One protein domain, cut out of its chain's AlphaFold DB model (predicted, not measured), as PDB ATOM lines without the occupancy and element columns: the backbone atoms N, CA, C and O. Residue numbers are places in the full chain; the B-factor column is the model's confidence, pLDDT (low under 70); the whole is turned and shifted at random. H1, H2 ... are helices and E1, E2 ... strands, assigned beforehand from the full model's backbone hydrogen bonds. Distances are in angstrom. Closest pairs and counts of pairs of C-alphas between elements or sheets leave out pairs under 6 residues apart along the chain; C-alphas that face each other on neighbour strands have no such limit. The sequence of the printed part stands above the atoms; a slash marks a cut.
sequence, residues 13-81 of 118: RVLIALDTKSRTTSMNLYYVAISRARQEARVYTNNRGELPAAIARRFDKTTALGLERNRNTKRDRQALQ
ATOM      1  N   ARG A  13     -11.724   1.347  53.158       73.31
ATOM      2  CA  ARG A  13     -12.797   1.029  54.099       73.31
ATOM      3  C   ARG A  13     -12.328   0.009  55.130       73.31
ATOM      4  O   ARG A  13     -11.788  -1.039  54.770       73.31
ATOM      5  N   VAL A  14     -12.568   0.300  56.406       79.38
ATOM      6  CA  VAL A  14     -12.208  -0.567  57.536       79.38
ATOM      7  C   VAL A  14     -13.472  -1.003  58.270       79.38
ATOM      8  O   VAL A  14     -14.296  -0.187  58.680       79.38
ATOM      9  N   LEU A  15     -13.610  -2.316  58.449       85.06
ATOM     10  CA  LEU A  15     -14.637  -2.936  59.282       85.06
ATOM     11  C   LEU A  15     -14.006  -3.237  60.645       85.06
ATOM     12  O   LEU A  15     -13.003  -3.947  60.723       85.06
ATOM     13  N   ILE A  16     -14.571  -2.678  61.712       84.69
ATOM     14  CA  ILE A  16     -14.054  -2.785  63.076       84.69
ATOM     15  C   ILE A  16     -15.092  -3.537  63.907       84.69
ATOM     16  O   ILE A  16     -16.191  -3.036  64.122       84.69
ATOM     17  N   ALA A  17     -14.747  -4.728  64.392       84.44
ATOM     18  CA  ALA A  17     -15.570  -5.467  65.344       84.44
ATOM     19  C   ALA A  17     -15.072  -5.195  66.773       84.44
ATOM     20  O   ALA A  17     -13.913  -5.472  67.085       84.44
ATOM     21  N   LEU A  18     -15.934  -4.640  67.628       84.06
ATOM     22  CA  LEU A  18     -15.648  -4.349  69.036       84.06
ATOM     23  C   LEU A  18     -16.642  -5.082  69.932       84.06
ATOM     24  O   LEU A  18     -17.829  -4.762  69.948       84.06
ATOM     25  N   ASP A  19     -16.137  -6.019  70.724       83.38
ATOM     26  CA  ASP A  19     -16.922  -6.690  71.757       83.38
ATOM     27  C   ASP A  19     -16.737  -5.971  73.104       83.38
ATOM     28  O   ASP A  19     -15.610  -5.837  73.590       83.38
ATOM     29  N   THR A  20     -17.827  -5.511  73.722       80.19
ATOM     30  CA  THR A  20     -17.814  -4.806  75.017       80.19
ATOM     31  C   THR A  20     -17.300  -5.665  76.173       80.19
ATOM     32  O   THR A  20     -16.772  -5.125  77.157       80.19
ATOM     33  N   LYS A  21     -17.398  -6.996  76.048       82.31
ATOM     34  CA  LYS A  21     -16.929  -7.974  77.041       82.31
ATOM     35  C   LYS A  21     -15.474  -8.383  76.831       82.31
ATOM     36  O   LYS A  21     -14.848  -8.905  77.752       82.31
ATOM     37  N   SER A  22     -14.915  -8.134  75.646       79.50
ATOM     38  CA  SER A  22     -13.528  -8.491  75.362       79.50
ATOM     39  C   SER A  22     -12.551  -7.662  76.198       79.50
ATOM     40  O   SER A  22     -12.636  -6.434  76.273       79.50
ATOM     41  N   ARG A  23     -11.549  -8.341  76.771       74.12
ATOM     42  CA  ARG A  23     -10.440  -7.709  77.504       74.12
ATOM     43  C   ARG A  23      -9.479  -6.954  76.589       74.12
ATOM     44  O   ARG A  23      -8.625  -6.247  77.091       74.12
ATOM     45  N   THR A  24      -9.563  -7.098  75.270       78.00
ATOM     46  CA  THR A  24      -8.712  -6.335  74.345       78.00
ATOM     47  C   THR A  24      -9.363  -5.024  73.901       78.00
ATOM     48  O   THR A  24      -8.661  -4.110  73.464       78.00
ATOM     49  N   THR A  25     -10.681  -4.878  74.077       81.19
ATOM     50  CA  THR A  25     -11.413  -3.644  73.771       81.19
ATOM     51  C   THR A  25     -10.974  -2.536  74.721       81.19
ATOM     52  O   THR A  25     -11.169  -2.615  75.932       81.19
ATOM     53  N   SER A  26     -10.322  -1.519  74.160       82.69
ATOM     54  CA  SER A  26      -9.764  -0.384  74.897       82.69
ATOM     55  C   SER A  26      -9.631   0.846  74.015       82.69
ATOM     56  O   SER A  26      -9.628   0.747  72.785       82.69
ATOM     57  N   MET A  27      -9.430   1.995  74.658       86.06
ATOM     58  CA  MET A  27      -9.225   3.286  74.002       86.06
ATOM     59  C   MET A  27      -8.093   3.250  72.973       86.06
ATOM     60  O   MET A  27      -8.240   3.787  71.879       86.06
ATOM     61  N   ASN A  28      -6.987   2.573  73.290       84.69
ATOM     62  CA  ASN A  28      -5.835   2.477  72.396       84.69
ATOM     63  C   ASN A  28      -6.184   1.698  71.123       84.69
ATOM     64  O   ASN A  28      -5.857   2.126  70.020       84.69
ATOM     65  N   LEU A  29      -6.880   0.568  71.267       83.44
ATOM     66  CA  LEU A  29      -7.271  -0.259  70.127       83.44
ATOM     67  C   LEU A  29      -8.308   0.458  69.256       83.44
ATOM     68  O   LEU A  29      -8.182   0.442  68.034       83.44
ATOM     69  N   TYR A  30      -9.267   1.141  69.886       86.38
ATOM     70  CA  TYR A  30     -10.271   1.969  69.218       86.38
ATOM     71  C   TYR A  30      -9.638   3.109  68.413       86.38
ATOM     72  O   TYR A  30      -9.900   3.239  67.218       86.38
ATOM     73  N   TYR A  31      -8.744   3.877  69.044       88.44
ATOM     74  CA  TYR A  31      -8.032   4.981  68.404       88.44
ATOM     75  C   TYR A  31      -7.260   4.503  67.179       88.44
ATOM     76  O   TYR A  31      -7.448   5.029  66.084       88.44
ATOM     77  N   VAL A  32      -6.454   3.449  67.345       85.81
ATOM     78  CA  VAL A  32      -5.674   2.906  66.236       85.81
ATOM     79  C   VAL A  32      -6.607   2.334  65.176       85.81
ATOM     80  O   VAL A  32      -6.334   2.510  64.008       85.81
ATOM     81  N   ALA A  33      -7.697   1.635  65.513       83.62
ATOM     82  CA  ALA A  33      -8.632   1.077  64.525       83.62
ATOM     83  C   ALA A  33      -9.262   2.146  63.619       83.62
ATOM     84  O   ALA A  33      -9.349   1.932  62.411       83.62
ATOM     85  N   ILE A  34      -9.628   3.296  64.181       85.81
ATOM     86  CA  ILE A  34     -10.195   4.413  63.418       85.81
ATOM     87  C   ILE A  34      -9.116   5.148  62.627       85.81
ATOM     88  O   ILE A  34      -9.328   5.459  61.461       85.81
ATOM     89  N   SER A  35      -7.937   5.378  63.209       85.94
ATOM     90  CA  SER A  35      -6.900   6.204  62.578       85.94
ATOM     91  C   SER A  35      -6.287   5.595  61.310       85.94
ATOM     92  O   SER A  35      -5.624   6.301  60.558       85.94
ATOM     93  N   ARG A  36      -6.465   4.288  61.067       79.25
ATOM     94  CA  ARG A  36      -6.019   3.611  59.823       79.25
ATOM     95  C   ARG A  36      -7.040   3.714  58.692       79.25
ATOM     96  O   ARG A  36      -6.684   3.421  57.553       79.25
ATOM     97  N   ALA A  37      -8.290   4.069  58.984       79.56
ATOM     98  CA  ALA A  37      -9.323   4.191  57.965       79.56
ATOM     99  C   ALA A  37      -9.127   5.493  57.183       79.56
ATOM    100  O   ALA A  37      -9.122   6.574  57.765       79.56
ATOM    101  N   ARG A  38      -8.953   5.392  55.860       77.62
ATOM    102  CA  ARG A  38      -8.755   6.568  54.996       77.62
ATOM    103  C   ARG A  38     -10.055   7.216  54.546       77.62
ATOM    104  O   ARG A  38     -10.084   8.435  54.430       77.62
ATOM    105  N   GLN A  39     -11.092   6.428  54.259       81.81
ATOM    106  CA  GLN A  39     -12.363   6.955  53.755       81.81
ATOM    107  C   GLN A  39     -13.549   6.605  54.646       81.81
ATOM    108  O   GLN A  39     -14.358   7.475  54.945       81.81
ATOM    109  N   GLU A  40     -13.654   5.355  55.100       83.12
ATOM    110  CA  GLU A  40     -14.800   4.923  55.906       83.12
ATOM    111  C   GLU A  40     -14.392   3.923  56.991       83.12
ATOM    112  O   GLU A  40     -13.665   2.959  56.733       83.12
ATOM    113  N   ALA A  41     -14.905   4.125  58.206       87.06
ATOM    114  CA  ALA A  41     -14.784   3.190  59.317       87.06
ATOM    115  C   ALA A  41     -16.180   2.765  59.783       87.06
ATOM    116  O   ALA A  41     -16.969   3.595  60.232       87.06
ATOM    117  N   ARG A  42     -16.480   1.466  59.710       89.56
ATOM    118  CA  ARG A  42     -17.731   0.895  60.229       89.56
ATOM    119  C   ARG A  42     -17.456   0.097  61.488       89.56
ATOM    120  O   ARG A  42     -16.733  -0.896  61.438       89.56
ATOM    121  N   VAL A  43     -18.046   0.525  62.600       87.75
ATOM    122  CA  VAL A  43     -17.906  -0.134  63.901       87.75
ATOM    123  C   VAL A  43     -19.125  -1.008  64.167       87.75
ATOM    124  O   VAL A  43     -20.245  -0.511  64.260       87.75
ATOM    125  N   TYR A  44     -18.895  -2.305  64.333       89.31
ATOM    126  CA  TYR A  44     -19.894  -3.270  64.771       89.31
ATOM    127  C   TYR A  44     -19.616  -3.648  66.215       89.31
ATOM    128  O   TYR A  44     -18.492  -4.006  66.569       89.31
ATOM    129  N   THR A  45     -20.644  -3.565  67.051       87.88
ATOM    130  CA  THR A  45     -20.555  -3.929  68.460       87.88
ATOM    131  C   THR A  45     -21.765  -4.739  68.889       87.88
ATOM    132  O   THR A  45     -22.860  -4.565  68.357       87.88
ATOM    133  N   ASN A  46     -21.554  -5.616  69.862       88.38
ATOM    134  CA  ASN A  46     -22.596  -6.407  70.503       88.38
ATOM    135  C   ASN A  46     -23.546  -5.541  71.349       88.38
ATOM    136  O   ASN A  46     -24.727  -5.856  71.439       88.38
ATOM    137  N   ASN A  47     -23.057  -4.454  71.961       87.62
ATOM    138  CA  ASN A  47     -23.878  -3.568  72.784       87.62
ATOM    139  C   ASN A  47     -23.434  -2.102  72.653       87.62
ATOM    140  O   ASN A  47     -22.373  -1.706  73.130       87.62
ATOM    141  N   ARG A  48     -24.285  -1.270  72.039       86.25
ATOM    142  CA  ARG A  48     -24.009   0.163  71.833       86.25
ATOM    143  C   ARG A  48     -23.975   0.971  73.134       86.25
ATOM    144  O   ARG A  48     -23.232   1.943  73.199       86.25
ATOM    145  N   GLY A  49     -24.737   0.574  74.155       88.38
ATOM    146  CA  GLY A  49     -24.798   1.281  75.440       88.38
ATOM    147  C   GLY A  49     -23.563   1.049  76.313       88.38
ATOM    148  O   GLY A  49     -23.095   1.958  76.991       88.38
ATOM    149  N   GLU A  50     -22.986  -0.150  76.251       86.25
ATOM    150  CA  GLU A  50     -21.786  -0.509  77.020       86.25
ATOM    151  C   GLU A  50     -20.475  -0.124  76.323       86.25
ATOM    152  O   GLU A  50     -19.419  -0.078  76.959       86.25
ATOM    153  N   LEU A  51     -20.520   0.154  75.017       85.81
ATOM    154  CA  LEU A  51     -19.333   0.435  74.216       85.81
ATOM    155  C   LEU A  51     -18.496   1.616  74.748       85.81
ATOM    156  O   LEU A  51     -17.278   1.451  74.844       85.81
ATOM    157  N   PRO A  52     -19.071   2.766  75.157       85.50
ATOM    158  CA  PRO A  52     -18.285   3.865  75.714       85.50
ATOM    159  C   PRO A  52     -17.529   3.457  76.981       85.50
ATOM    160  O   PRO A  52     -16.352   3.779  77.123       85.50
ATOM    161  N   ALA A  53     -18.171   2.691  77.868       85.06
ATOM    162  CA  ALA A  53     -17.546   2.185  79.086       85.06
ATOM    163  C   ALA A  53     -16.438   1.166  78.776       85.06
ATOM    164  O   ALA A  53     -15.381   1.184  79.406       85.06
ATOM    165  N   ALA A  54     -16.646   0.308  77.773       83.12
ATOM    166  CA  ALA A  54     -15.645  -0.650  77.322       83.12
ATOM    167  C   ALA A  54     -14.426   0.033  76.682       83.12
ATOM    168  O   ALA A  54     -13.294  -0.354  76.964       83.12
ATOM    169  N   ILE A  55     -14.636   1.074  75.871       85.00
ATOM    170  CA  ILE A  55     -13.560   1.868  75.259       85.00
ATOM    171  C   ILE A  55     -12.836   2.708  76.315       85.00
ATOM    172  O   ILE A  55     -11.615   2.813  76.263       85.00
ATOM    173  N   ALA A  56     -13.544   3.273  77.296       82.75
ATOM    174  CA  ALA A  56     -12.951   4.102  78.349       82.75
ATOM    175  C   ALA A  56     -11.943   3.351  79.235       82.75
ATOM    176  O   ALA A  56     -11.154   3.987  79.939       82.75
ATOM    177  N   ARG A  57     -11.918   2.011  79.182       75.81
ATOM    178  CA  ARG A  57     -10.889   1.197  79.836       75.81
ATOM    179  C   ARG A  57      -9.509   1.574  79.297       75.81
ATOM    180  O   ARG A  57      -9.163   1.304  78.144       75.81
ATOM    181  N   ARG A  58      -8.702   2.184  80.164       65.69
ATOM    182  CA  ARG A  58      -7.280   2.417  79.921       65.69
ATOM    183  C   ARG A  58      -6.505   1.199  80.399       65.69
ATOM    184  O   ARG A  58      -6.526   0.864  81.578       65.69
ATOM    185  N   PHE A  59      -5.816   0.533  79.478       64.12
ATOM    186  CA  PHE A  59      -4.737  -0.374  79.850       64.12
ATOM    187  C   PHE A  59      -3.511   0.480  80.135       64.12
ATOM    188  O   PHE A  59      -2.738   0.788  79.225       64.12
ATOM    189  N   ASP A  60      -3.364   0.901  81.389       60.22
ATOM    190  CA  ASP A  60      -2.143   1.542  81.855       60.22
ATOM    191  C   ASP A  60      -1.024   0.505  81.804       60.22
ATOM    192  O   ASP A  60      -0.857  -0.337  82.688       60.22
ATOM    193  N   LYS A  61      -0.271   0.516  80.704       58.94
ATOM    194  CA  LYS A  61       0.907  -0.328  80.553       58.94
ATOM    195  C   LYS A  61       2.008   0.285  81.415       58.94
ATOM    196  O   LYS A  61       2.754   1.152  80.966       58.94
ATOM    197  N   THR A  62       2.066  -0.110  82.682       60.38
ATOM    198  CA  THR A  62       3.105   0.350  83.604       60.38
ATOM    199  C   THR A  62       4.467  -0.137  83.131       60.38
ATOM    200  O   THR A  62       4.719  -1.337  83.049       60.38
ATOM    201  N   THR A  63       5.351   0.804  82.813       69.62
ATOM    202  CA  THR A  63       6.762   0.528  82.527       69.62
ATOM    203  C   THR A  63       7.501   0.188  83.824       69.62
ATOM    204  O   THR A  63       7.059   0.579  84.908       69.62
ATOM    205  N   ALA A  64       8.640  -0.507  83.734       66.12
ATOM    206  CA  ALA A  64       9.474  -0.809  84.905       66.12
ATOM    207  C   ALA A  64       9.823   0.470  85.698       66.12
ATOM    208  O   ALA A  64       9.603   0.529  86.905       66.12
ATOM    209  N   LEU A  65      10.198   1.541  84.992       68.06
ATOM    210  CA  LEU A  65      10.451   2.864  85.575       68.06
ATOM    211  C   LEU A  65       9.203   3.487  86.228       68.06
ATOM    212  O   LEU A  65       9.287   4.124  87.280       68.06
ATOM    213  N   GLY A  66       8.023   3.303  85.628       63.97
ATOM    214  CA  GLY A  66       6.753   3.767  86.195       63.97
ATOM    215  C   GLY A  66       6.366   3.027  87.481       63.97
ATOM    216  O   GLY A  66       5.796   3.631  88.391       63.97
ATOM    217  N   LEU A  67       6.714   1.740  87.590       65.06
ATOM    218  CA  LEU A  67       6.541   0.934  88.803       65.06
ATOM    219  C   LEU A  67       7.485   1.370  89.928       65.06
ATOM    220  O   LEU A  67       7.063   1.415  91.083       65.06
ATOM    221  N   GLU A  68       8.743   1.684  89.615       69.38
ATOM    222  CA  GLU A  68       9.714   2.180  90.598       69.38
ATOM    223  C   GLU A  68       9.313   3.553  91.141       69.38
ATOM    224  O   GLU A  68       9.263   3.750  92.356       69.38
ATOM    225  N   ARG A  69       8.891   4.473  90.264       70.44
ATOM    226  CA  ARG A  69       8.392   5.792  90.677       70.44
ATOM    227  C   ARG A  69       7.159   5.687  91.585       70.44
ATOM    228  O   ARG A  69       7.096   6.383  92.591       70.44
ATOM    229  N   ASN A  70       6.217   4.785  91.287       71.19
ATOM    230  CA  ASN A  70       5.051   4.530  92.147       71.19
ATOM    231  C   ASN A  70       5.406   3.882  93.497       71.19
ATOM    232  O   ASN A  70       4.706   4.086  94.488       71.19
ATOM    233  N   ARG A  71       6.466   3.069  93.554       73.44
ATOM    234  CA  ARG A  71       6.944   2.486  94.816       73.44
ATOM    235  C   ARG A  71       7.595   3.540  95.704       73.44
ATOM    236  O   ARG A  71       7.325   3.549  96.904       73.44
ATOM    237  N   ASN A  72       8.378   4.443  95.121       71.38
ATOM    238  CA  ASN A  72       9.039   5.509  95.870       71.38
ATOM    239  C   ASN A  72       8.017   6.490  96.463       71.38
ATOM    240  O   ASN A  72       8.034   6.716  97.666       71.38
ATOM    241  N   THR A  73       7.019   6.932  95.687       71.69
ATOM    242  CA  THR A  73       5.968   7.832  96.204       71.69
ATOM    243  C   THR A  73       5.126   7.212  97.324       71.69
ATOM    244  O   THR A  73       4.687   7.918  98.237       71.69
ATOM    245  N   LYS A  74       4.899   5.890  97.295       71.75
ATOM    246  CA  LYS A  74       4.225   5.165  98.385       71.75
ATOM    247  C   LYS A  74       5.083   5.098  99.649       71.75
ATOM    248  O   LYS A  74       4.546   5.300 100.735       71.75
ATOM    249  N   ARG A  75       6.392   4.856  99.514       70.88
ATOM    250  CA  ARG A  75       7.338   4.853 100.643       70.88
ATOM    251  C   ARG A  75       7.447   6.232 101.287       70.88
ATOM    252  O   ARG A  75       7.332   6.322 102.506       70.88
ATOM    253  N   ASP A  76       7.545   7.285 100.481       68.12
ATOM    254  CA  ASP A  76       7.615   8.665 100.970       68.12
ATOM    255  C   ASP A  76       6.345   9.039 101.747       68.12
ATOM    256  O   ASP A  76       6.414   9.565 102.859       68.12
ATOM    257  N   ARG A  77       5.161   8.679 101.225       65.44
ATOM    258  CA  ARG A  77       3.884   8.890 101.931       65.44
ATOM    259  C   ARG A  77       3.783   8.128 103.251       65.44
ATOM    260  O   ARG A  77       3.176   8.639 104.190       65.44
ATOM    261  N   GLN A  78       4.338   6.922 103.320       66.88
ATOM    262  CA  GLN A  78       4.302   6.093 104.523       66.88
ATOM    263  C   GLN A  78       5.315   6.573 105.580       66.88
ATOM    264  O   GLN A  78       5.029   6.503 106.774       66.88
ATOM    265  N   ALA A  79       6.454   7.123 105.151       65.38
ATOM    266  CA  ALA A  79       7.426   7.781 106.027       65.38
ATOM    267  C   ALA A  79       6.868   9.084 106.629       65.38
ATOM    268  O   ALA A  79       6.974   9.303 107.834       65.38
ATOM    269  N   LEU A  80       6.182   9.902 105.822       64.94
ATOM    270  CA  LEU A  80       5.488  11.113 106.286       64.94
ATOM    271  C   LEU A  80       4.383  10.808 107.316       64.94
ATOM    272  O   LEU A  80       4.229  11.552 108.280       64.94
ATOM    273  N   GLN A  81       3.640   9.705 107.155       63.69
ATOM    274  CA  GLN A  81       2.604   9.287 108.115       63.69
ATOM    275  C   GLN A  81       3.177   8.781 109.443       63.69
ATOM    276  O   GLN A  81       2.599   9.051 110.491       63.69
TER     277      GLN A  81
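Overview. This is residues 13 to 81 of the 118 residues of a protein of Xanthomonas citri (UniProt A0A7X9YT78). Picture a small head and a long arm: in the head the helix H1 packs over one face of a two-stranded parallel ribbon, E1 and E2, while the short helix H2 sits near the end of the strands that residues 18 and 45 mark. The helix H3 sticks out as the arm, with residues 63 to 69 and 71 to 81 standing free, and it makes much of the length. The printed part has 69 residues, with three named helices and two named strands in the order E1, H1, E2, H2, H3, and its class is mixed, helices and strands. It is extended, with a radius of gyration of the C-alphas of 17.9 A and spans of 55 by 25 by 14 A.

Arrangement. Begin at the sheet, where E1, residues 13 to 18, and E2, residues 40 to 45, are parallel neighbours with 18 degrees between their directions. Look there for N 16 and O 42 at 2.8 A and N 42 and O 14 at 2.9 A, both within hydrogen-bond range. With H1, residues 27 to 35, the strands form a strand-helix-strand unit, two parallel neighbour strands with a helix between them in the chain; its crossover is right-handed. The closest C-alphas of E1 and H1 are those of Ile 16 and Ala 33, 6.8 A apart, and those of H1 and E2 are Ile 34 and Ala 41, 6.3 A. H1 and H2, residues 51 to 56, only just touch, with 3 pairs of C-alphas within 8 A, the closest being those of Met 27 and Ile 55 at 4.7 A. Their lines are only just about perpendicular, at 70.1 degrees. H3, residues 64 to 81, is apart from E1, E2, H1 and H2. In H1, H2 and H3 every O i to N i+4 pair is within hydrogen-bond range.

Along the chain. Find C-alpha 13 at (-12.797, 1.029, 54.099); from there E1 runs 16.1 A to C-alpha 18. E2 covers 16.4 A from C-alpha 40 to C-alpha 45. H1 starts at C-alpha 27, at (-9.225, 3.286, 74.002), and is 12.0 A long; H2 is 8.4 A long. H3 runs 26.2 A from C-alpha 64 to C-alpha 81 at (2.604, 9.287, 108.115).

Size, cuts and confidence. The C-alphas of Arg 13 and Gln 81 are the two farthest apart, at 56.8 A. The body without the stretches that stand free spans 42 by 23 by 13 A. The printed part has no cut and no long link. The mean pLDDT of the printed part is 77.9; look for values under 70 at residues 58 to 68 and 76 to 81.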